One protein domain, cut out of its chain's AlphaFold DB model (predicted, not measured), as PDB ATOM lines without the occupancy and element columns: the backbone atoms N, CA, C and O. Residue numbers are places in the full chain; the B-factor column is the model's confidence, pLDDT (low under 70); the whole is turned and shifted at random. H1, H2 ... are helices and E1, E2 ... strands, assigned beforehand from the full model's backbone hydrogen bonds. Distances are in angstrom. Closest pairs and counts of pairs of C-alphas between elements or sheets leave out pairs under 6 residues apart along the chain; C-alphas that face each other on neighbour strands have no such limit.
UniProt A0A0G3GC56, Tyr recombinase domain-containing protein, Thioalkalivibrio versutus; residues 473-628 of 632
ATOM      1  N   GLN A 473      -2.107 -55.276   6.906       69.94
ATOM      2  CA  GLN A 473      -2.594 -54.326   7.909       69.94
ATOM      3  C   GLN A 473      -4.114 -54.434   8.137       69.94
ATOM      4  O   GLN A 473      -4.574 -54.417   9.273       69.94
ATOM      5  N   GLY A 474      -4.910 -54.588   7.072       78.38
ATOM      6  CA  GLY A 474      -6.356 -54.794   7.187       78.38
ATOM      7  C   GLY A 474      -6.731 -56.136   7.819       78.38
ATOM      8  O   GLY A 474      -7.699 -56.190   8.570       78.38
ATOM      9  N   LEU A 475      -5.972 -57.202   7.543       77.12
ATOM     10  CA  LEU A 475      -6.123 -58.509   8.185       77.12
ATOM     11  C   LEU A 475      -5.802 -58.409   9.679       77.12
ATOM     12  O   LEU A 475      -6.641 -58.806  10.483       77.12
ATOM     13  N   GLY A 476      -4.666 -57.803  10.037       77.88
ATOM     14  CA  GLY A 476      -4.257 -57.568  11.425       77.88
ATOM     15  C   GLY A 476      -5.312 -56.805  12.226       77.88
ATOM     16  O   GLY A 476      -5.844 -57.338  13.195       77.88
ATOM     17  N   LEU A 477      -5.721 -55.626  11.751       83.69
ATOM     18  CA  LEU A 477      -6.720 -54.803  12.443       83.69
ATOM     19  C   LEU A 477      -8.102 -55.466  12.507       83.69
ATOM     20  O   LEU A 477      -8.804 -55.355  13.508       83.69
ATOM     21  N   SER A 478      -8.509 -56.196  11.461       89.56
ATOM     22  CA  SER A 478      -9.763 -56.960  11.517       89.56
ATOM     23  C   SER A 478      -9.706 -58.098  12.539       89.56
ATOM     24  O   SER A 478     -10.709 -58.376  13.191       89.56
ATOM     25  N   LYS A 479      -8.542 -58.735  12.716       86.00
ATOM     26  CA  LYS A 479      -8.335 -59.769  13.732       86.00
ATOM     27  C   LYS A 479      -8.397 -59.181  15.132       86.00
ATOM     28  O   LYS A 479      -9.086 -59.737  15.982       86.00
ATOM     29  N   GLU A 480      -7.733 -58.050  15.352       86.12
ATOM     30  CA  GLU A 480      -7.782 -57.326  16.623       86.12
ATOM     31  C   GLU A 480      -9.210 -56.918  16.981       86.12
ATOM     32  O   GLU A 480      -9.671 -57.251  18.068       86.12
ATOM     33  N   ALA A 481      -9.951 -56.316  16.046       90.44
ATOM     34  CA  ALA A 481     -11.344 -55.933  16.265       90.44
ATOM     35  C   ALA A 481     -12.242 -57.135  16.618       90.44
ATOM     36  O   ALA A 481     -13.048 -57.052  17.545       90.44
ATOM     37  N   VAL A 482     -12.094 -58.269  15.921       90.31
ATOM     38  CA  VAL A 482     -12.868 -59.490  16.214       90.31
ATOM     39  C   VAL A 482     -12.525 -60.055  17.591       90.31
ATOM     40  O   VAL A 482     -13.428 -60.340  18.375       90.31
ATOM     41  N   GLN A 483     -11.236 -60.198  17.911       86.94
ATOM     42  CA  GLN A 483     -10.794 -60.738  19.202       86.94
ATOM     43  C   GLN A 483     -11.208 -59.839  20.373       86.94
ATOM     44  O   GLN A 483     -11.594 -60.346  21.428       86.94
ATOM     45  N   LEU A 484     -11.164 -58.521  20.175       88.50
ATOM     46  CA  LEU A 484     -11.591 -57.534  21.157       88.50
ATOM     47  C   LEU A 484     -13.090 -57.657  21.452       88.50
ATOM     48  O   LEU A 484     -13.489 -57.879  22.592       88.50
ATOM     49  N   LEU A 485     -13.925 -57.578  20.412       88.94
ATOM     50  CA  LEU A 485     -15.383 -57.521  20.554       88.94
ATOM     51  C   LEU A 485     -16.011 -58.846  20.999       88.94
ATOM     52  O   LEU A 485     -17.114 -58.856  21.545       88.94
ATOM     53  N   LEU A 486     -15.332 -59.971  20.779       86.06
ATOM     54  CA  LEU A 486     -15.753 -61.272  21.303       86.06
ATOM     55  C   LEU A 486     -15.275 -61.533  22.740       86.06
ATOM     56  O   LEU A 486     -15.594 -62.583  23.286       86.06
ATOM     57  N   GLY A 487     -14.537 -60.602  23.357       78.62
ATOM     58  CA  GLY A 487     -14.031 -60.750  24.724       78.62
ATOM     59  C   GLY A 487     -12.855 -61.725  24.852       78.62
ATOM     60  O   GLY A 487     -12.533 -62.152  25.955       78.62
ATOM     61  N   VAL A 488     -12.199 -62.083  23.739       70.38
ATOM     62  CA  VAL A 488     -10.994 -62.936  23.741       70.38
ATOM     63  C   VAL A 488      -9.787 -62.148  24.256       70.38
ATOM     64  O   VAL A 488      -8.960 -62.672  24.998       70.38
ATOM     65  N   LYS A 489      -9.690 -60.870  23.873       62.12
ATOM     66  CA  LYS A 489      -8.679 -59.920  24.349       62.12
ATOM     67  C   LYS A 489      -9.375 -58.694  24.933       62.12
ATOM     68  O   LYS A 489      -9.557 -57.714  24.232       62.12
ATOM     69  N   GLY A 490      -9.772 -58.748  26.202       64.50
ATOM     70  CA  GLY A 490     -10.320 -57.589  26.917       64.50
ATOM     71  C   GLY A 490     -11.721 -57.804  27.485       64.50
ATOM     72  O   GLY A 490     -12.314 -58.870  27.358       64.50
ATOM     73  N   ALA A 491     -12.240 -56.770  28.145       75.75
ATOM     74  CA  ALA A 491     -13.484 -56.814  28.911       75.75
ATOM     75  C   ALA A 491     -14.682 -56.238  28.129       75.75
ATOM     76  O   ALA A 491     -15.372 -55.353  28.631       75.75
ATOM     77  N   TRP A 492     -14.902 -56.684  26.886       85.81
ATOM     78  CA  TRP A 492     -16.112 -56.332  26.129       85.81
ATOM     79  C   TRP A 492     -17.237 -57.320  26.429       85.81
ATOM     80  O   TRP A 492     -17.139 -58.507  26.120       85.81
ATOM     81  N   GLY A 493     -18.328 -56.824  27.009       84.62
ATOM     82  CA  GLY A 493     -19.541 -57.610  27.213       84.62
ATOM     83  C   GLY A 493     -20.341 -57.814  25.921       84.62
ATOM     84  O   GLY A 493     -20.293 -57.003  24.993       84.62
ATOM     85  N   LYS A 494     -21.171 -58.868  25.884       85.69
ATOM     86  CA  LYS A 494     -22.096 -59.139  24.763       85.69
ATOM     87  C   LYS A 494     -23.026 -57.948  24.481       85.69
ATOM     88  O   LYS A 494     -23.275 -57.619  23.323       85.69
ATOM     89  N   GLU A 495     -23.510 -57.280  25.527       88.38
ATOM     90  CA  GLU A 495     -24.378 -56.102  25.407       88.38
ATOM     91  C   GLU A 495     -23.646 -54.878  24.845       88.38
ATOM     92  O   GLU A 495     -24.190 -54.169  23.993       88.38
ATOM     93  N   GLU A 496     -22.402 -54.645  25.277       90.12
ATOM     94  CA  GLU A 496     -21.562 -53.553  24.776       90.12
ATOM     95  C   GLU A 496     -21.246 -53.749  23.292       90.12
ATOM     96  O   GLU A 496     -21.447 -52.824  22.500       90.12
ATOM     97  N   ARG A 497     -20.860 -54.972  22.892       91.75
ATOM     98  CA  ARG A 497     -20.694 -55.339  21.479       91.75
ATOM     99  C   ARG A 497     -21.971 -55.054  20.690       91.75
ATOM    100  O   ARG A 497     -21.931 -54.324  19.702       91.75
ATOM    101  N   ALA A 498     -23.114 -55.577  21.131       90.69
ATOM    102  CA  ALA A 498     -24.384 -55.402  20.428       90.69
ATOM    103  C   ALA A 498     -24.791 -53.921  20.308       90.69
ATOM    104  O   ALA A 498     -25.417 -53.509  19.326       90.69
ATOM    105  N   ARG A 499     -24.446 -53.091  21.300       92.50
ATOM    106  CA  ARG A 499     -24.650 -51.639  21.253       92.50
ATOM    107  C   ARG A 499     -23.729 -50.967  20.235       92.50
ATOM    108  O   ARG A 499     -24.232 -50.186  19.431       92.50
ATOM    109  N   LEU A 500     -22.435 -51.293  20.226       94.62
ATOM    110  CA  LEU A 500     -21.468 -50.767  19.256       94.62
ATOM    111  C   LEU A 500     -21.871 -51.115  17.815       94.62
ATOM    112  O   LEU A 500     -21.922 -50.237  16.958       94.62
ATOM    113  N   LEU A 501     -22.226 -52.377  17.556       93.81
ATOM    114  CA  LEU A 501     -22.624 -52.839  16.224       93.81
ATOM    115  C   LEU A 501     -23.918 -52.171  15.738       93.81
ATOM    116  O   LEU A 501     -24.040 -51.860  14.553       93.81
ATOM    117  N   ARG A 502     -24.869 -51.899  16.643       91.69
ATOM    118  CA  ARG A 502     -26.070 -51.110  16.320       91.69
ATOM    119  C   ARG A 502     -25.720 -49.672  15.955       91.69
ATOM    120  O   ARG A 502     -26.197 -49.205  14.929       91.69
ATOM    121  N   ILE A 503     -24.873 -49.009  16.749       91.12
ATOM    122  CA  ILE A 503     -24.397 -47.643  16.464       91.12
ATOM    123  C   ILE A 503     -23.758 -47.587  15.075       91.12
ATOM    124  O   ILE A 503     -24.087 -46.702  14.288       91.12
ATOM    125  N   PHE A 504     -22.901 -48.560  14.759       93.00
ATOM    126  CA  PHE A 504     -22.256 -48.657  13.457       93.00
ATOM    127  C   PHE A 504     -23.269 -48.831  12.322       93.00
ATOM    128  O   PHE A 504     -23.279 -48.024  11.400       93.00
ATOM    129  N   LEU A 505     -24.154 -49.833  12.383       88.88
ATOM    130  CA  LEU A 505     -25.109 -50.076  11.298       88.88
ATOM    131  C   LEU A 505     -26.096 -48.926  11.079       88.88
ATOM    132  O   LEU A 505     -26.405 -48.620   9.933       88.88
ATOM    133  N   SER A 506     -26.573 -48.277  12.146       86.50
ATOM    134  CA  SER A 506     -27.517 -47.161  12.011       86.50
ATOM    135  C   SER A 506     -26.853 -45.839  11.634       86.50
ATOM    136  O   SER A 506     -27.512 -44.958  11.102       86.50
ATOM    137  N   GLY A 507     -25.579 -45.657  11.997       84.81
ATOM    138  CA  GLY A 507     -24.893 -44.370  11.900       84.81
ATOM    139  C   GLY A 507     -23.856 -44.283  10.785       84.81
ATOM    140  O   GLY A 507     -23.387 -43.184  10.499       84.81
ATOM    141  N   LYS A 508     -23.443 -45.401  10.178       88.44
ATOM    142  CA  LYS A 508     -22.386 -45.396   9.162       88.44
ATOM    143  C   LYS A 508     -22.830 -44.654   7.901       88.44
ATOM    144  O   LYS A 508     -23.934 -44.820   7.397       88.44
ATOM    145  N   LEU A 509     -21.903 -43.875   7.359       85.56
ATOM    146  CA  LEU A 509     -22.083 -43.041   6.184       85.56
ATOM    147  C   LEU A 509     -21.453 -43.682   4.937       85.56
ATOM    148  O   LEU A 509     -20.463 -44.421   5.003       85.56
ATOM    149  N   ALA A 510     -21.989 -43.348   3.761       82.69
ATOM    150  CA  ALA A 510     -21.420 -43.755   2.471       82.69
ATOM    151  C   ALA A 510     -20.134 -42.986   2.110       82.69
ATOM    152  O   ALA A 510     -19.411 -43.373   1.185       82.69
ATOM    153  N   SER A 511     -19.836 -41.904   2.838       79.38
ATOM    154  CA  SER A 511     -18.644 -41.081   2.637       79.38
ATOM    155  C   SER A 511     -17.355 -41.854   2.908       79.38
ATOM    156  O   SER A 511     -16.361 -41.584   2.232       79.38
ATOM    157  N   GLY A 512     -17.361 -42.811   3.842       80.06
ATOM    158  CA  GLY A 512     -16.170 -43.555   4.244       80.06
ATOM    159  C   GLY A 512     -16.471 -44.894   4.934       80.06
ATOM    160  O   GLY A 512     -17.577 -45.132   5.415       80.06
ATOM    161  N   PRO A 513     -15.498 -45.821   4.973       79.19
ATOM    162  CA  PRO A 513     -15.678 -47.168   5.530       79.19
ATOM    163  C   PRO A 513     -15.947 -47.212   7.042       79.19
ATOM    164  O   PRO A 513     -16.588 -48.151   7.492       79.19
ATOM    165  N   LEU A 514     -15.516 -46.210   7.812       87.94
ATOM    166  CA  LEU A 514     -15.798 -46.086   9.250       87.94
ATOM    167  C   LEU A 514     -16.290 -44.676   9.625       87.94
ATOM    168  O   LEU A 514     -16.204 -44.280  10.783       87.94
ATOM    169  N   ASP A 515     -16.800 -43.915   8.653       89.06
ATOM    170  CA  ASP A 515     -17.434 -42.627   8.938       89.06
ATOM    171  C   ASP A 515     -18.794 -42.907   9.599       89.06
ATOM    172  O   ASP A 515     -19.626 -43.576   8.983       89.06
ATOM    173  N   VAL A 516     -19.016 -42.446  10.835       90.25
ATOM    174  CA  VAL A 516     -20.202 -42.799  11.646       90.25
ATOM    175  C   VAL A 516     -20.798 -41.572  12.339       90.25
ATOM    176  O   VAL A 516     -20.081 -40.767  12.935       90.25
ATOM    177  N   VAL A 517     -22.126 -41.459  12.300       89.19
ATOM    178  CA  VAL A 517     -22.928 -40.489  13.054       89.19
ATOM    179  C   VAL A 517     -23.196 -41.011  14.467       89.19
ATOM    180  O   VAL A 517     -23.791 -42.069  14.668       89.19
ATOM    181  N   LEU A 518     -22.797 -40.228  15.464       89.75
ATOM    182  CA  LEU A 518     -22.861 -40.548  16.885       89.75
ATOM    183  C   LEU A 518     -23.858 -39.605  17.560       89.75
ATOM    184  O   LEU A 518     -23.561 -38.462  17.906       89.75
ATOM    185  N   ALA A 519     -25.085 -40.099  17.736       83.94
ATOM    186  CA  ALA A 519     -26.216 -39.261  18.128       83.94
ATOM    187  C   ALA A 519     -26.397 -39.052  19.644       83.94
ATOM    188  O   ALA A 519     -27.365 -38.415  20.060       83.94
ATOM    189  N   THR A 520     -25.541 -39.645  20.481       87.94
ATOM    190  CA  THR A 520     -25.586 -39.527  21.952       87.94
ATOM    191  C   THR A 520     -24.174 -39.615  22.537       87.94
ATOM    192  O   THR A 520     -23.336 -40.305  21.957       87.94
ATOM    193  N   LEU A 521     -23.922 -38.986  23.692       88.62
ATOM    194  CA  LEU A 521     -22.630 -39.082  24.391       88.62
ATOM    195  C   LEU A 521     -22.210 -40.537  24.673       88.62
ATOM    196  O   LEU A 521     -21.109 -40.899  24.284       88.62
ATOM    197  N   PRO A 522     -23.086 -41.430  25.180       91.44
ATOM    198  CA  PRO A 522     -22.721 -42.837  25.346       91.44
ATOM    199  C   PRO A 522     -22.350 -43.565  24.046       91.44
ATOM    200  O   PRO A 522     -21.581 -44.520  24.078       91.44
ATOM    201  N   ALA A 523     -22.921 -43.162  22.902       90.19
ATOM    202  CA  ALA A 523     -22.530 -43.727  21.611       90.19
ATOM    203  C   ALA A 523     -21.137 -43.239  21.195       90.19
ATOM    204  O   ALA A 523     -20.349 -44.031  20.684       90.19
ATOM    205  N   LEU A 524     -20.835 -41.962  21.452       92.81
ATOM    206  CA  LEU A 524     -19.509 -41.386  21.243       92.81
ATOM    207  C   LEU A 524     -18.457 -42.054  22.132       92.81
ATOM    208  O   LEU A 524     -17.439 -42.501  21.613       92.81
ATOM    209  N   ASP A 525     -18.729 -42.193  23.429       93.62
ATOM    210  CA  ASP A 525     -17.824 -42.836  24.387       93.62
ATOM    211  C   ASP A 525     -17.486 -44.266  23.976       93.62
ATOM    212  O   ASP A 525     -16.317 -44.650  23.937       93.62
ATOM    213  N   LEU A 526     -18.507 -45.047  23.610       93.81
ATOM    214  CA  LEU A 526     -18.319 -46.438  23.213       93.81
ATOM    215  C   LEU A 526     -17.537 -46.562  21.896       93.81
ATOM    216  O   LEU A 526     -16.684 -47.440  21.773       93.81
ATOM    217  N   TRP A 527     -17.794 -45.677  20.928       94.75
ATOM    218  CA  TRP A 527     -17.071 -45.654  19.653       94.75
ATOM    219  C   TRP A 527     -15.601 -45.247  19.827       94.75
ATOM    220  O   TRP A 527     -14.711 -45.881  19.267       94.75
ATOM    221  N   VAL A 528     -15.329 -44.229  20.648       93.81
ATOM    222  CA  VAL A 528     -13.965 -43.780  20.968       93.81
ATOM    223  C   VAL A 528     -13.199 -44.856  21.732       93.81
ATOM    224  O   VAL A 528     -12.042 -45.115  21.411       93.81
ATOM    225  N   ARG A 529     -13.835 -45.513  22.710       93.50
ATOM    226  CA  ARG A 529     -13.232 -46.640  23.434       93.50
ATOM    227  C   ARG A 529     -12.812 -47.749  22.473       93.50
ATOM    228  O   ARG A 529     -11.669 -48.189  22.537       93.50
ATOM    229  N   PHE A 530     -13.703 -48.151  21.564       93.38
ATOM    230  CA  PHE A 530     -13.387 -49.150  20.542       93.38
ATOM    231  C   PHE A 530     -12.157 -48.756  19.719       93.38
ATOM    232  O   PHE A 530     -11.232 -49.554  19.609       93.38
ATOM    233  N   LEU A 531     -12.115 -47.525  19.196       91.44
ATOM    234  CA  LEU A 531     -10.996 -47.050  18.379       91.44
ATOM    235  C   LEU A 531      -9.671 -46.986  19.152       91.44
ATOM    236  O   LEU A 531      -8.650 -47.381  18.599       91.44
ATOM    237  N   ARG A 532      -9.674 -46.556  20.420       89.88
ATOM    238  CA  ARG A 532      -8.472 -46.541  21.278       89.88
ATOM    239  C   ARG A 532      -7.916 -47.934  21.533       89.88
ATOM    240  O   ARG A 532      -6.710 -48.141  21.473       89.88
ATOM    241  N   GLU A 533      -8.790 -48.896  21.818       88.50
ATOM    242  CA  GLU A 533      -8.370 -50.263  22.143       88.50
ATOM    243  C   GLU A 533      -7.778 -51.006  20.932       88.50
ATOM    244  O   GLU A 533      -6.933 -51.879  21.116       88.50
ATOM    245  N   ILE A 534      -8.145 -50.615  19.706       86.25
ATOM    246  CA  ILE A 534      -7.496 -51.072  18.461       86.25
ATOM    247  C   ILE A 534      -6.442 -50.086  17.922       86.25
ATOM    248  O   ILE A 534      -6.021 -50.215  16.777       86.25
ATOM    249  N   GLN A 535      -6.024 -49.099  18.727       85.69
ATOM    250  CA  GLN A 535      -4.969 -48.121  18.407       85.69
ATOM    251  C   GLN A 535      -5.215 -47.311  17.121       85.69
ATOM    252  O   GLN A 535      -4.309 -47.056  16.330       85.69
ATOM    253  N   LEU A 536      -6.468 -46.918  16.890       84.06
ATOM    254  CA  LEU A 536      -6.892 -46.139  15.728       84.06
ATOM    255  C   LEU A 536      -7.459 -44.763  16.086       84.06
ATOM    256  O   LEU A 536      -7.977 -44.088  15.205       84.06
ATOM    257  N   ASP A 537      -7.400 -44.318  17.336       82.12
ATOM    258  CA  ASP A 537      -8.005 -43.053  17.759       82.12
ATOM    259  C   ASP A 537      -7.399 -41.819  17.069       82.12
ATOM    260  O   ASP A 537      -8.145 -40.930  16.655       82.12
ATOM    261  N   ASP A 538      -6.092 -41.816  16.802       83.00
ATOM    262  CA  ASP A 538      -5.419 -40.734  16.063       83.00
ATOM    263  C   ASP A 538      -5.769 -40.687  14.561       83.00
ATOM    264  O   ASP A 538      -5.505 -39.692  13.873       83.00
ATOM    265  N   ALA A 539      -6.391 -41.747  14.030       83.25
ATOM    266  CA  ALA A 539      -6.804 -41.835  12.629       83.25
ATOM    267  C   ALA A 539      -8.143 -41.131  12.350       83.25
ATOM    268  O   ALA A 539      -8.555 -41.038  11.187       83.25
ATOM    269  N   PHE A 540      -8.829 -40.635  13.384       88.19
ATOM    270  CA  PHE A 540     -10.151 -40.028  13.264       88.19
ATOM    271  C   PHE A 540     -10.163 -38.552  13.676       88.19
ATOM    272  O   PHE A 540      -9.392 -38.073  14.508       88.19
ATOM    273  N   GLU A 541     -11.055 -37.807  13.039       89.50
ATOM    274  CA  GLU A 541     -11.469 -36.465  13.433       89.50
ATOM    275  C   GLU A 541     -12.936 -36.509  13.873       89.50
ATOM    276  O   GLU A 541     -13.725 -37.319  13.371       89.50
ATOM    277  N   TYR A 542     -13.298 -35.659  14.831       90.69
ATOM    278  CA  TYR A 542     -14.634 -35.632  15.415       90.69
ATOM    279  C   TYR A 542     -15.234 -34.249  15.228       90.69
ATOM    280  O   TYR A 542     -14.747 -33.268  15.784       90.69
ATOM    281  N   MET A 543     -16.309 -34.174  14.452       88.06
ATOM    282  CA  MET A 543     -16.967 -32.912  14.124       88.06
ATOM    283  C   MET A 543     -18.363 -32.872  14.734       88.06
ATOM    284  O   MET A 543     -19.166 -33.776  14.503       88.06
ATOM    285  N   HIS A 544     -18.671 -31.823  15.490       87.19
ATOM    286  CA  HIS A 544     -20.005 -31.587  16.027       87.19
ATOM    287  C   HIS A 544     -20.854 -30.767  15.051       87.19
ATOM    288  O   HIS A 544     -20.445 -29.694  14.604       87.19
ATOM    289  N   PHE A 545     -22.071 -31.240  14.796       81.75
ATOM    290  CA  PHE A 545     -23.084 -30.577  13.986       81.75
ATOM    291  C   PHE A 545     -24.319 -30.289  14.834       81.75
ATOM    292  O   PHE A 545     -24.966 -31.204  15.350       81.75
ATOM    293  N   SER A 546     -24.664 -29.010  14.966       77.00
ATOM    294  CA  SER A 546     -25.835 -28.578  15.733       77.00
ATOM    295  C   SER A 546     -27.137 -28.956  15.014       77.00
ATOM    296  O   SER A 546     -27.237 -28.871  13.789       77.00
ATOM    297  N   GLY A 547     -28.149 -29.381  15.772       71.31
ATOM    298  CA  GLY A 547     -29.433 -29.818  15.219       71.31
ATOM    299  C   GLY A 547     -30.308 -28.649  14.760       71.31
ATOM    300  O   GLY A 547     -30.315 -27.583  15.382       71.31
ATOM    301  N   LYS A 548     -31.098 -28.858  13.698       66.44
ATOM    302  CA  LYS A 548     -32.153 -27.925  13.274       66.44
ATOM    303  C   LYS A 548     -33.436 -28.218  14.058       66.44
ATOM    304  O   LYS A 548     -34.204 -29.081  13.654       66.44
ATOM    305  N   GLY A 549     -33.701 -27.510  15.159       56.19
ATOM    306  CA  GLY A 549     -35.062 -27.522  15.717       56.19
ATOM    307  C   GLY A 549     -35.265 -27.056  17.162       56.19
ATOM    308  O   GLY A 549     -34.935 -27.764  18.110       56.19
ATOM    309  N   GLY A 550     -35.935 -25.906  17.308       51.56
ATOM    310  CA  GLY A 550     -37.045 -25.669  18.252       51.56
ATOM    311  C   GLY A 550     -36.789 -25.599  19.767       51.56
ATOM    312  O   GLY A 550     -37.749 -25.446  20.519       51.56
ATOM    313  N   GLY A 551     -35.550 -25.734  20.245       55.62
ATOM    314  CA  GLY A 551     -35.189 -25.617  21.669       55.62
ATOM    315  C   GLY A 551     -34.548 -24.270  22.040       55.62
ATOM    316  O   GLY A 551     -34.033 -23.572  21.177       55.62
ATOM    317  N   ARG A 552     -34.525 -23.926  23.341       53.84
ATOM    318  CA  ARG A 552     -33.890 -22.700  23.891       53.84
ATOM    319  C   ARG A 552     -32.353 -22.635  23.737       53.84
ATOM    320  O   ARG A 552     -31.774 -21.597  24.041       53.84
ATOM    321  N   GLU A 553     -31.680 -23.713  23.328       66.19
ATOM    322  CA  GLU A 553     -30.209 -23.788  23.258       66.19
ATOM    323  C   GLU A 553     -29.672 -23.364  21.881       66.19
ATOM    324  O   GLU A 553     -30.045 -23.924  20.849       66.19
ATOM    325  N   THR A 554     -28.751 -22.396  21.875       76.75
ATOM    326  CA  THR A 554     -28.071 -21.916  20.662       76.75
ATOM    327  C   THR A 554     -27.148 -22.994  20.070       76.75
ATOM    328  O   THR A 554     -26.681 -23.867  20.805       76.75
ATOM    329  N   PRO A 555     -26.806 -22.936  18.765       75.94
ATOM    330  CA  PRO A 555     -25.838 -23.855  18.154       75.94
ATOM    331  C   PRO A 555     -24.507 -23.947  18.912       75.94
ATOM    332  O   PRO A 555     -23.965 -25.042  19.058       75.94
ATOM    333  N   MET A 556     -24.028 -22.819  19.451       78.94
ATOM    334  CA  MET A 556     -22.833 -22.751  20.298       78.94
ATOM    335  C   MET A 556     -23.040 -23.440  21.656       78.94
ATOM    336  O   MET A 556     -22.153 -24.145  22.122       78.94
ATOM    337  N   GLY A 557     -24.218 -23.296  22.273       80.31
ATOM    338  CA  GLY A 557     -24.563 -24.003  23.510       80.31
ATOM    339  C   GLY A 557     -24.602 -25.524  23.332       80.31
ATOM    340  O   GLY A 557     -24.115 -26.257  24.191       80.31
ATOM    341  N   GLN A 558     -25.091 -26.004  22.182       81.56
ATOM    342  CA  GLN A 558     -25.038 -27.427  21.827       81.56
ATOM    343  C   GLN A 558     -23.585 -27.907  21.688       81.56
ATOM    344  O   GLN A 558     -23.210 -28.898  22.310       81.56
ATOM    345  N   TYR A 559     -22.737 -27.168  20.962       84.31
ATOM    346  CA  TYR A 559     -21.309 -27.487  20.848       84.31
ATOM    347  C   TYR A 559     -20.616 -27.534  22.216       84.31
ATOM    348  O   TYR A 559     -19.941 -28.511  22.527       84.31
ATOM    349  N   GLN A 560     -20.830 -26.530  23.072       85.38
ATOM    350  CA  GLN A 560     -20.247 -26.482  24.418       85.38
ATOM    351  C   GLN A 560     -20.703 -27.654  25.293       85.38
ATOM    352  O   GLN A 560     -19.893 -28.221  26.027       85.38
ATOM    353  N   TYR A 561     -21.976 -28.055  25.197       86.81
ATOM    354  CA  TYR A 561     -22.493 -29.222  25.910       86.81
ATOM    355  C   TYR A 561     -21.706 -30.495  25.571       86.81
ATOM    356  O   TYR A 561     -21.346 -31.242  26.488       86.81
ATOM    357  N   TRP A 562     -21.433 -30.715  24.280       88.12
ATOM    358  CA  TRP A 562     -20.661 -31.855  23.793       88.12
ATOM    359  C   TRP A 562     -19.169 -31.714  24.099       88.12
ATOM    360  O   TRP A 562     -18.591 -32.641  24.651       88.12
ATOM    361  N   ALA A 563     -18.554 -30.564  23.823       87.25
ATOM    362  CA  ALA A 563     -17.122 -30.334  24.021       87.25
ATOM    363  C   ALA A 563     -16.684 -30.498  25.490       87.25
ATOM    364  O   ALA A 563     -15.582 -30.962  25.751       87.25
ATOM    365  N   GLN A 564     -17.556 -30.177  26.453       88.94
ATOM    366  CA  GLN A 564     -17.284 -30.383  27.883       88.94
ATOM    367  C   GLN A 564     -17.355 -31.850  28.335       88.94
ATOM    368  O   GLN A 564     -16.887 -32.169  29.425       88.94
ATOM    369  N   ARG A 565     -18.017 -32.722  27.567       90.38
ATOM    370  CA  ARG A 565     -18.351 -34.098  27.980       90.38
ATOM    371  C   ARG A 565     -17.756 -35.168  27.076       90.38
ATOM    372  O   ARG A 565     -17.703 -36.321  27.479       90.38
ATOM    373  N   ALA A 566     -17.360 -34.803  25.863       89.81
ATOM    374  CA  ALA A 566     -16.778 -35.720  24.908       89.81
ATOM    375  C   ALA A 566     -15.390 -36.181  25.380       89.81
ATOM    376  O   ALA A 566     -14.608 -35.379  25.891       89.81
ATOM    377  N   PRO A 567     -15.036 -37.453  25.149       88.50
ATOM    378  CA  PRO A 567     -13.739 -38.005  25.527       88.50
ATOM    379  C   PRO A 567     -12.622 -37.609  24.546       88.50
ATOM    380  O   PRO A 567     -11.499 -38.097  24.673       88.50
ATOM    381  N   VAL A 568     -12.934 -36.785  23.540       90.75
ATOM    382  CA  VAL A 568     -12.076 -36.378  22.421       90.75
ATOM    383  C   VAL A 568     -12.312 -34.908  22.096       90.75
ATOM    384  O   VAL A 568     -13.391 -34.373  22.358       90.75
ATOM    385  N   ALA A 569     -11.309 -34.266  21.498       89.50
ATOM    386  CA  ALA A 569     -11.460 -32.917  20.972       89.50
ATOM    387  C   ALA A 569     -12.482 -32.915  19.827       89.50
ATOM    388  O   ALA A 569     -12.420 -33.758  18.930       89.50
ATOM    389  N   LEU A 570     -13.422 -31.972  19.882       87.94
ATOM    390  CA  LEU A 570     -14.442 -31.783  18.858       87.94
ATOM    391  C   LEU A 570     -14.139 -30.522  18.061       87.94
ATOM    392  O   LEU A 570     -13.823 -29.486  18.636       87.94
ATOM    393  N   GLU A 571     -14.308 -30.598  16.750       85.62
ATOM    394  CA  GLU A 571     -14.326 -29.434  15.873       85.62
ATOM    395  C   GLU A 571     -15.772 -28.991  15.629       85.62
ATOM    396  O   GLU A 571     -16.693 -29.812  15.579       85.62
ATOM    397  N   SER A 572     -15.996 -27.684  15.485       76.19
ATOM    398  CA  SER A 572     -17.314 -27.162  15.116       76.19
ATOM    399  C   SER A 572     -17.501 -27.291  13.605       76.19
ATOM    400  O   SER A 572     -16.773 -26.660  12.844       76.19
ATOM    401  N   GLY A 573     -18.476 -28.085  13.168       65.69
ATOM    402  CA  GLY A 573     -18.884 -28.156  11.765       65.69
ATOM    403  C   GLY A 573     -19.887 -27.061  11.385       65.69
ATOM    404  O   GLY A 573     -20.543 -26.478  12.253       65.69
ATOM    405  N   ASP A 574     -20.035 -26.805  10.082       59.88
ATOM    406  CA  ASP A 574     -21.046 -25.883   9.554       59.88
ATOM    407  C   ASP A 574     -22.469 -26.363   9.857       59.88
ATOM    408  O   ASP A 574     -22.762 -27.562   9.872       59.88
ATOM    409  N   ALA A 575     -23.396 -25.423  10.049       53.81
ATOM    410  CA  ALA A 575     -24.805 -25.759  10.159       53.81
ATOM    411  C   ALA A 575     -25.288 -26.371   8.834       53.81
ATOM    412  O   ALA A 575     -25.443 -25.667   7.841       53.81
ATOM    413  N   ASN A 576     -25.618 -27.667   8.870       57.81
ATOM    414  CA  ASN A 576     -26.334 -28.403   7.823       57.81
ATOM    415  C   ASN A 576     -25.497 -28.856   6.600       57.81
ATOM    416  O   ASN A 576     -25.649 -28.308   5.510       57.81
ATOM    417  N   PRO A 577     -24.667 -29.903   6.735       54.06
ATOM    418  CA  PRO A 577     -23.845 -30.395   5.633       54.06
ATOM    419  C   PRO A 577     -24.651 -31.272   4.646       54.06
ATOM    420  O   PRO A 577     -25.206 -32.308   5.017       54.06
ATOM    421  N   GLU A 578     -24.675 -30.875   3.369       52.09
ATOM    422  CA  GLU A 578     -25.387 -31.546   2.260       52.09
ATOM    423  C   GLU A 578     -25.129 -33.065   2.082       52.09
ATOM    424  O   GLU A 578     -26.060 -33.754   1.672       52.09
ATOM    425  N   PRO A 579     -23.967 -33.664   2.429       52.88
ATOM    426  CA  PRO A 579     -23.765 -35.111   2.264       52.88
ATOM    427  C   PRO A 579     -24.445 -35.998   3.323       52.88
ATOM    428  O   PRO A 579     -24.350 -37.221   3.229       52.88
ATOM    429  N   PHE A 580     -25.057 -35.418   4.363       53.69
ATOM    430  CA  PHE A 580     -25.499 -36.153   5.563       53.69
ATOM    431  C   PHE A 580     -26.984 -35.928   5.893       53.69
ATOM    432  O   PHE A 580     -27.431 -36.275   6.986       53.69
ATOM    433  N   ALA A 581     -27.738 -35.358   4.945       54.41
ATOM    434  CA  ALA A 581     -29.111 -34.899   5.137       54.41
ATOM    435  C   ALA A 581     -30.093 -36.007   5.560       54.41
ATOM    436  O   ALA A 581     -30.965 -35.760   6.386       54.41
ATOM    437  N   GLU A 582     -29.906 -37.231   5.057       52.88
ATOM    438  CA  GLU A 582     -30.766 -38.393   5.346       52.88
ATOM    439  C   GLU A 582     -30.637 -38.912   6.789       52.88
ATOM    440  O   GLU A 582     -31.540 -39.574   7.287       52.88
ATOM    441  N   ASN A 583     -29.538 -38.577   7.477       51.91
ATOM    442  CA  ASN A 583     -29.271 -38.960   8.869       51.91
ATOM    443  C   ASN A 583     -29.295 -37.756   9.828       51.91
ATOM    444  O   ASN A 583     -28.879 -37.877  10.987       51.91
ATOM    445  N   LEU A 584     -29.741 -36.581   9.359       52.31
ATOM    446  CA  LEU A 584     -29.899 -35.396  10.199       52.31
ATOM    447  C   LEU A 584     -30.965 -35.679  11.263       52.31
ATOM    448  O   LEU A 584     -32.106 -35.991  10.926       52.31
ATOM    449  N   PRO A 585     -30.643 -35.561  12.554       50.62
ATOM    450  CA  PRO A 585     -31.613 -35.861  13.581       50.62
ATOM    451  C   PRO A 585     -32.521 -34.667  13.846       50.62
ATOM    452  O   PRO A 585     -32.062 -33.549  14.070       50.62
ATOM    453  N   GLU A 586     -33.798 -34.966  14.049       50.38
ATOM    454  CA  GLU A 586     -34.777 -34.128  14.755       50.38
ATOM    455  C   GLU A 586     -34.431 -33.934  16.259       50.38
ATOM    456  O   GLU A 586     -35.270 -33.546  17.075       50.38
ATOM    457  N   LYS A 587     -33.192 -34.233  16.688       56.31
ATOM    458  CA  LYS A 587     -32.773 -34.193  18.096       56.31
ATOM    459  C   LYS A 587     -32.316 -32.792  18.493       56.31
ATOM    460  O   LYS A 587     -31.420 -32.210  17.891       56.31
ATOM    461  N   ARG A 588     -32.844 -32.321  19.625       59.34
ATOM    462  CA  ARG A 588     -32.635 -30.976  20.199       59.34
ATOM    463  C   ARG A 588     -31.175 -30.562  20.487       59.34
ATOM    464  O   ARG A 588     -30.966 -29.397  20.794       59.34
ATOM    465  N   LYS A 589     -30.190 -31.474  20.447       67.62
ATOM    466  CA  LYS A 589     -28.808 -31.242  20.932       67.62
ATOM    467  C   LYS A 589     -27.689 -31.500  19.910       67.62
ATOM    468  O   LYS A 589     -26.531 -31.555  20.312       67.62
ATOM    469  N   GLY A 590     -28.007 -31.688  18.629       77.44
ATOM    470  CA  GLY A 590     -26.990 -31.968  17.605       77.44
ATOM    471  C   GLY A 590     -26.346 -33.355  17.725       77.44
ATOM    472  O   GLY A 590     -26.782 -34.188  18.526       77.44
ATOM    473  N   VAL A 591     -25.339 -33.618  16.891       84.56
ATOM    474  CA  VAL A 591     -24.624 -34.906  16.798       84.56
ATOM    475  C   VAL A 591     -23.144 -34.726  16.527       84.56
ATOM    476  O   VAL A 591     -22.718 -33.693  16.021       84.56
ATOM    477  N   VAL A 592     -22.369 -35.768  16.812       87.44
ATOM    478  CA  VAL A 592     -20.956 -35.842  16.440       87.44
ATOM    479  C   VAL A 592     -20.793 -36.809  15.278       87.44
ATOM    480  O   VAL A 592     -21.375 -37.889  15.282       87.44
ATOM    481  N   ILE A 593     -19.998 -36.443  14.281       88.25
ATOM    482  CA  ILE A 593     -19.568 -37.344  13.214       88.25
ATOM    483  C   ILE A 593     -18.109 -37.694  13.470       88.25
ATOM    484  O   ILE A 593     -17.262 -36.805  13.515       88.25
ATOM    485  N   ALA A 594     -17.826 -38.986  13.624       90.62
ATOM    486  CA  ALA A 594     -16.466 -39.500  13.560       90.62
ATOM    487  C   ALA A 594     -16.121 -39.742  12.089       90.62
ATOM    488  O   ALA A 594     -16.809 -40.509  11.413       90.62
ATOM    489  N   ARG A 595     -15.076 -39.084  11.585       88.00
ATOM    490  CA  ARG A 595     -14.616 -39.218  10.201       88.00
ATOM    491  C   ARG A 595     -13.178 -39.703  10.175       88.00
ATOM    492  O   ARG A 595     -12.338 -39.235  10.933       88.00
ATOM    493  N   HIS A 596     -12.888 -40.640   9.284       85.69
ATOM    494  CA  HIS A 596     -11.515 -41.076   9.066       85.69
ATOM    495  C   HIS A 596     -10.713 -39.978   8.345       85.69
ATOM    496  O   HIS A 596     -11.126 -39.516   7.273       85.69
ATOM    497  N   ARG A 597      -9.554 -39.594   8.894       81.81
ATOM    498  CA  ARG A 597      -8.681 -38.553   8.325       81.81
ATOM    499  C   ARG A 597      -8.197 -38.963   6.934       81.81
ATOM    500  O   ARG A 597      -7.650 -40.045   6.734       81.81
ATOM    501  N   ARG A 598      -8.420 -38.102   5.936       66.88
ATOM    502  CA  ARG A 598      -8.116 -38.394   4.513       66.88
ATOM    503  C   ARG A 598      -6.800 -37.787   4.023       66.88
ATOM    504  O   ARG A 598      -6.416 -38.029   2.883       66.88
ATOM    505  N   SER A 599      -6.114 -37.024   4.866       58.00
ATOM    506  CA  SER A 599      -4.815 -36.396   4.609       58.00
ATOM    507  C   SER A 599      -3.702 -37.061   5.441       58.00
ATOM    508  O   SER A 599      -3.975 -37.790   6.394       58.00
ATOM    509  N   GLY A 600      -2.435 -36.851   5.062       57.75
ATOM    510  CA  GLY A 600      -1.271 -37.409   5.770       57.75
ATOM    511  C   GLY A 600      -1.064 -38.921   5.578       57.75
ATOM    512  O   GLY A 600      -1.532 -39.501   4.595       57.75
ATOM    513  N   GLU A 601      -0.343 -39.563   6.506       51.09
ATOM    514  CA  GLU A 601      -0.166 -41.027   6.525       51.09
ATOM    515  C   GLU A 601      -1.514 -41.752   6.667       51.09
ATOM    516  O   GLU A 601      -1.789 -42.665   5.889       51.09
ATOM    517  N   ALA A 602      -2.409 -41.240   7.525       51.62
ATOM    518  CA  ALA A 602      -3.761 -41.759   7.766       51.62
ATOM    519  C   ALA A 602      -4.590 -41.950   6.473       51.62
ATOM    520  O   ALA A 602      -5.217 -42.989   6.265       51.62
ATOM    521  N   GLY A 603      -4.525 -40.997   5.536       50.38
ATOM    522  CA  GLY A 603      -5.287 -41.032   4.281       50.38
ATOM    523  C   GLY A 603      -4.862 -42.105   3.269       50.38
ATOM    524  O   GLY A 603      -5.621 -42.419   2.349       50.38
ATOM    525  N   ARG A 604      -3.669 -42.701   3.411       52.81
ATOM    526  CA  ARG A 604      -3.131 -43.684   2.446       52.81
ATOM    527  C   ARG A 604      -3.626 -45.107   2.685       52.81
ATOM    528  O   ARG A 604      -3.312 -46.019   1.913       52.81
ATOM    529  N   HIS A 605      -4.383 -45.326   3.749       55.84
ATOM    530  CA  HIS A 605      -4.563 -46.664   4.254       55.84
ATOM    531  C   HIS A 605      -5.833 -47.373   3.775       55.84
ATOM    532  O   HIS A 605      -6.964 -46.976   4.031       55.84
ATOM    533  N   ARG A 606      -5.636 -48.535   3.145       58.97
ATOM    534  CA  ARG A 606      -6.709 -49.466   2.752       58.97
ATOM    535  C   ARG A 606      -7.203 -50.354   3.909       58.97
ATOM    536  O   ARG A 606      -8.047 -51.217   3.671       58.97
ATOM    537  N   TRP A 607      -6.681 -50.188   5.131       68.25
ATOM    538  CA  TRP A 607      -7.002 -51.046   6.282       68.25
ATOM    539  C   TRP A 607      -8.412 -50.838   6.834       68.25
ATOM    540  O   TRP A 607      -8.999 -51.777   7.366       68.25
ATOM    541  N   VAL A 608      -8.986 -49.650   6.635       73.19
ATOM    542  CA  VAL A 608     -10.287 -49.237   7.194       73.19
ATOM    543  C   VAL A 608     -11.430 -50.164   6.754       73.19
ATOM    544  O   VAL A 608     -12.405 -50.376   7.473       73.19
ATOM    545  N   TYR A 609     -11.271 -50.807   5.594       80.88
ATOM    546  CA  TYR A 609     -12.199 -51.817   5.090       80.88
ATOM    547  C   TYR A 609     -12.144 -53.153   5.842       80.88
ATOM    548  O   TYR A 609     -13.156 -53.843   5.886       80.88
ATOM    549  N   GLY A 610     -11.007 -53.523   6.440       85.88
ATOM    550  CA  GLY A 610     -10.903 -54.734   7.258       85.88
ATOM    551  C   GLY A 610     -11.692 -54.616   8.559       85.88
ATOM    552  O   GLY A 610     -12.429 -55.530   8.919       85.88
ATOM    553  N   VAL A 611     -11.619 -53.456   9.216       90.25
ATOM    554  CA  VAL A 611     -12.417 -53.177  10.419       90.25
ATOM    555  C   VAL A 611     -13.905 -53.072  10.067       90.25
ATOM    556  O   VAL A 611     -14.725 -53.723  10.710       90.25
ATOM    557  N   CYS A 612     -14.267 -52.361   8.991       91.12
ATOM    558  CA  CYS A 612     -15.647 -52.338   8.480       91.12
ATOM    559  C   CYS A 612     -16.188 -53.759   8.240       91.12
ATOM    560  O   CYS A 612     -17.276 -54.089   8.707       91.12
ATOM    561  N   TRP A 613     -15.411 -54.615   7.567       92.69
ATOM    562  CA  TRP A 613     -15.762 -56.019   7.350       92.69
ATOM    563  C   TRP A 613     -16.003 -56.760   8.673       92.69
ATOM    564  O   TRP A 613     -17.021 -57.436   8.800       92.69
ATOM    565  N   SER A 614     -15.131 -56.590   9.675       92.94
ATOM    566  CA  SER A 614     -15.291 -57.262  10.972       92.94
ATOM    567  C   SER A 614     -16.587 -56.875  11.684       92.94
ATOM    568  O   SER A 614     -17.296 -57.754  12.166       92.94
ATOM    569  N   LEU A 615     -16.951 -55.588  11.686       94.00
ATOM    570  CA  LEU A 615     -18.187 -55.106  12.308       94.00
ATOM    571  C   LEU A 615     -19.429 -55.657  11.591       94.00
ATOM    572  O   LEU A 615     -20.359 -56.119  12.248       94.00
ATOM    573  N   VAL A 616     -19.437 -55.663  10.253       92.31
ATOM    574  CA  VAL A 616     -20.549 -56.230   9.469       92.31
ATOM    575  C   VAL A 616     -20.692 -57.729   9.734       92.31
ATOM    576  O   VAL A 616     -21.795 -58.197   9.999       92.31
ATOM    577  N   MET A 617     -19.588 -58.478   9.710       91.31
ATOM    578  CA  MET A 617     -19.609 -59.930   9.907       91.31
ATOM    579  C   MET A 617     -19.982 -60.331  11.339       91.31
ATOM    580  O   MET A 617     -20.748 -61.273  11.524       91.31
ATOM    581  N   LEU A 618     -19.501 -59.605  12.355       90.94
ATOM    582  CA  LEU A 618     -19.914 -59.823  13.746       90.94
ATOM    583  C   LEU A 618     -21.401 -59.536  13.943       90.94
ATOM    584  O   LEU A 618     -22.074 -60.244  14.685       90.94
ATOM    585  N   LYS A 619     -21.928 -58.517  13.261       90.44
ATOM    586  CA  LYS A 619     -23.349 -58.190  13.327       90.44
ATOM    587  C   LYS A 619     -24.212 -59.232  12.620       90.44
ATOM    588  O   LYS A 619     -25.214 -59.640  13.192       90.44
ATOM    589  N   ALA A 620     -23.784 -59.716  11.455       87.31
ATOM    590  CA  ALA A 620     -24.426 -60.845  10.784       87.31
ATOM    591  C   ALA A 620     -24.467 -62.089  11.692       87.31
ATOM    592  O   ALA A 620     -25.476 -62.780  11.755       87.31
ATOM    593  N   ASN A 621     -23.391 -62.344  12.443       82.88
ATOM    594  CA  ASN A 621     -23.339 -63.428  13.422       82.88
ATOM    595  C   ASN A 621     -24.293 -63.212  14.615       82.88
ATOM    596  O   ASN A 621     -24.922 -64.160  15.072       82.88
ATOM    597  N   ASP A 622     -24.400 -61.984  15.131       82.56
ATOM    598  CA  ASP A 622     -25.241 -61.664  16.295       82.56
ATOM    599  C   ASP A 622     -26.748 -61.685  16.003       82.56
ATOM    600  O   ASP A 622     -27.524 -61.948  16.918       82.56
ATOM    601  N   GLU A 623     -27.158 -61.391  14.767       78.19
ATOM    602  CA  GLU A 623     -28.564 -61.467  14.331       78.19
ATOM    603  C   GLU A 623     -29.049 -62.906  14.147       78.19
ATOM    604  O   GLU A 623     -30.250 -63.156  14.169       78.19
ATOM    605  N   HIS A 624     -28.112 -63.843  14.009       73.31
ATOM    606  CA  HIS A 624     -28.411 -65.242  13.754       73.31
ATOM    607  C   HIS A 624     -27.672 -66.180  14.728       73.31
ATOM    608  O   HIS A 624     -26.882 -67.035  14.309       73.31
ATOM    609  N   PRO A 625     -27.878 -66.024  16.054       63.06
ATOM    610  CA  PRO A 625     -27.189 -66.810  17.078       63.06
ATOM    611  C   PRO A 625     -27.517 -68.310  17.008       63.06
ATOM    612  O   PRO A 625     -26.699 -69.131  17.423       63.06
ATOM    613  N   GLU A 626     -28.674 -68.673  16.451       54.38
ATOM    614  CA  GLU A 626     -29.089 -70.046  16.153       54.38
ATOM    615  C   GLU A 626     -28.131 -70.777  15.201       54.38
ATOM    616  O   GLU A 626     -28.130 -72.004  15.146       54.38
ATOM    617  N   LEU A 627     -27.286 -70.033  14.481       58.03
ATOM    618  CA  LEU A 627     -26.327 -70.577  13.527       58.03
ATOM    619  C   LEU A 627     -24.992 -70.990  14.168       58.03
ATOM    620  O   LEU A 627     -24.167 -71.591  13.482       58.03
ATOM    621  N   ALA A 628     -24.766 -70.657  15.449       57.31
ATOM    622  CA  ALA A 628     -23.579 -71.017  16.239       57.31
ATOM    623  C   ALA A 628     -22.222 -70.821  15.516       57.31
ATOM    624  O   ALA A 628     -21.272 -71.566  15.760       57.31
TER     625      ALA A 628
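What this domain is: This is residues 473 to 628 of the 632 residues of the protein "Tyr recombinase domain-containing protein" of Thioalkalivibrio versutus (UniProt A0A0G3GC56). A small three-stranded sheet has H3 running along one face; H1, H2 and H6 gather toward one end of the domain, while H4 and a stretch of low confidence holding H5 lie toward the other. There are 156 printed residues, with six named helices and three named strands in the order H1 H2 E1 H3 E2 H4 H5 E3 H6. The sheet, E1 - E3 - E2, is antiparallel; the class is mostly helix. The whole is compact, with a radius of gyration of the C-alphas of 16.0 A and spans of 49 by 38 by 27 A.

How they stand to each other: H1, residues 473 to 485, touches H6, residues 608 to 623, the closest C-alphas, Gly 474 and Gly 610, being 4.5 A apart. H2, residues 494 to 507, touches H6 at a steep tilt of 61 degrees, closest at C-alphas 501 and 619, 6.1 A. E3, residues 591 to 596, is the antiparallel neighbour of E1, residues 516 to 518 (N 516 to O 594, 3.0 A), and of E2, residues 540 to 545 (N 543 to O 593, 3.0 A), within hydrogen-bond range. H3, residues 521 to 533, lies over E1 and E3 at a height over the sheet of 10.0 A. E1, H3 and E2 form a split strand-helix-strand unit, E3 between the strands, with a right-handed crossover. H4, residues 555 to 563, is on the sheet; H5, residues 578 to 583, is not. Every O i to N i+4 pair is within range in H1, H2, H3, H4 and H6; H5 has 0 of 2, and 1 of 3 O i to N i+3 pairs.

Where its parts are: H1 begins at C-alpha 473 (-2.594, -54.326, 7.909); H6, 23.1 A long, ends at C-alpha 623 (-28.564, -61.467, 14.331).

The domain as a whole: The printed part has no cut; H4 to H5 and E3 to H6 are long links. Residues 573 to 589 and 598 to 607 are among those under 70 in pLDDT.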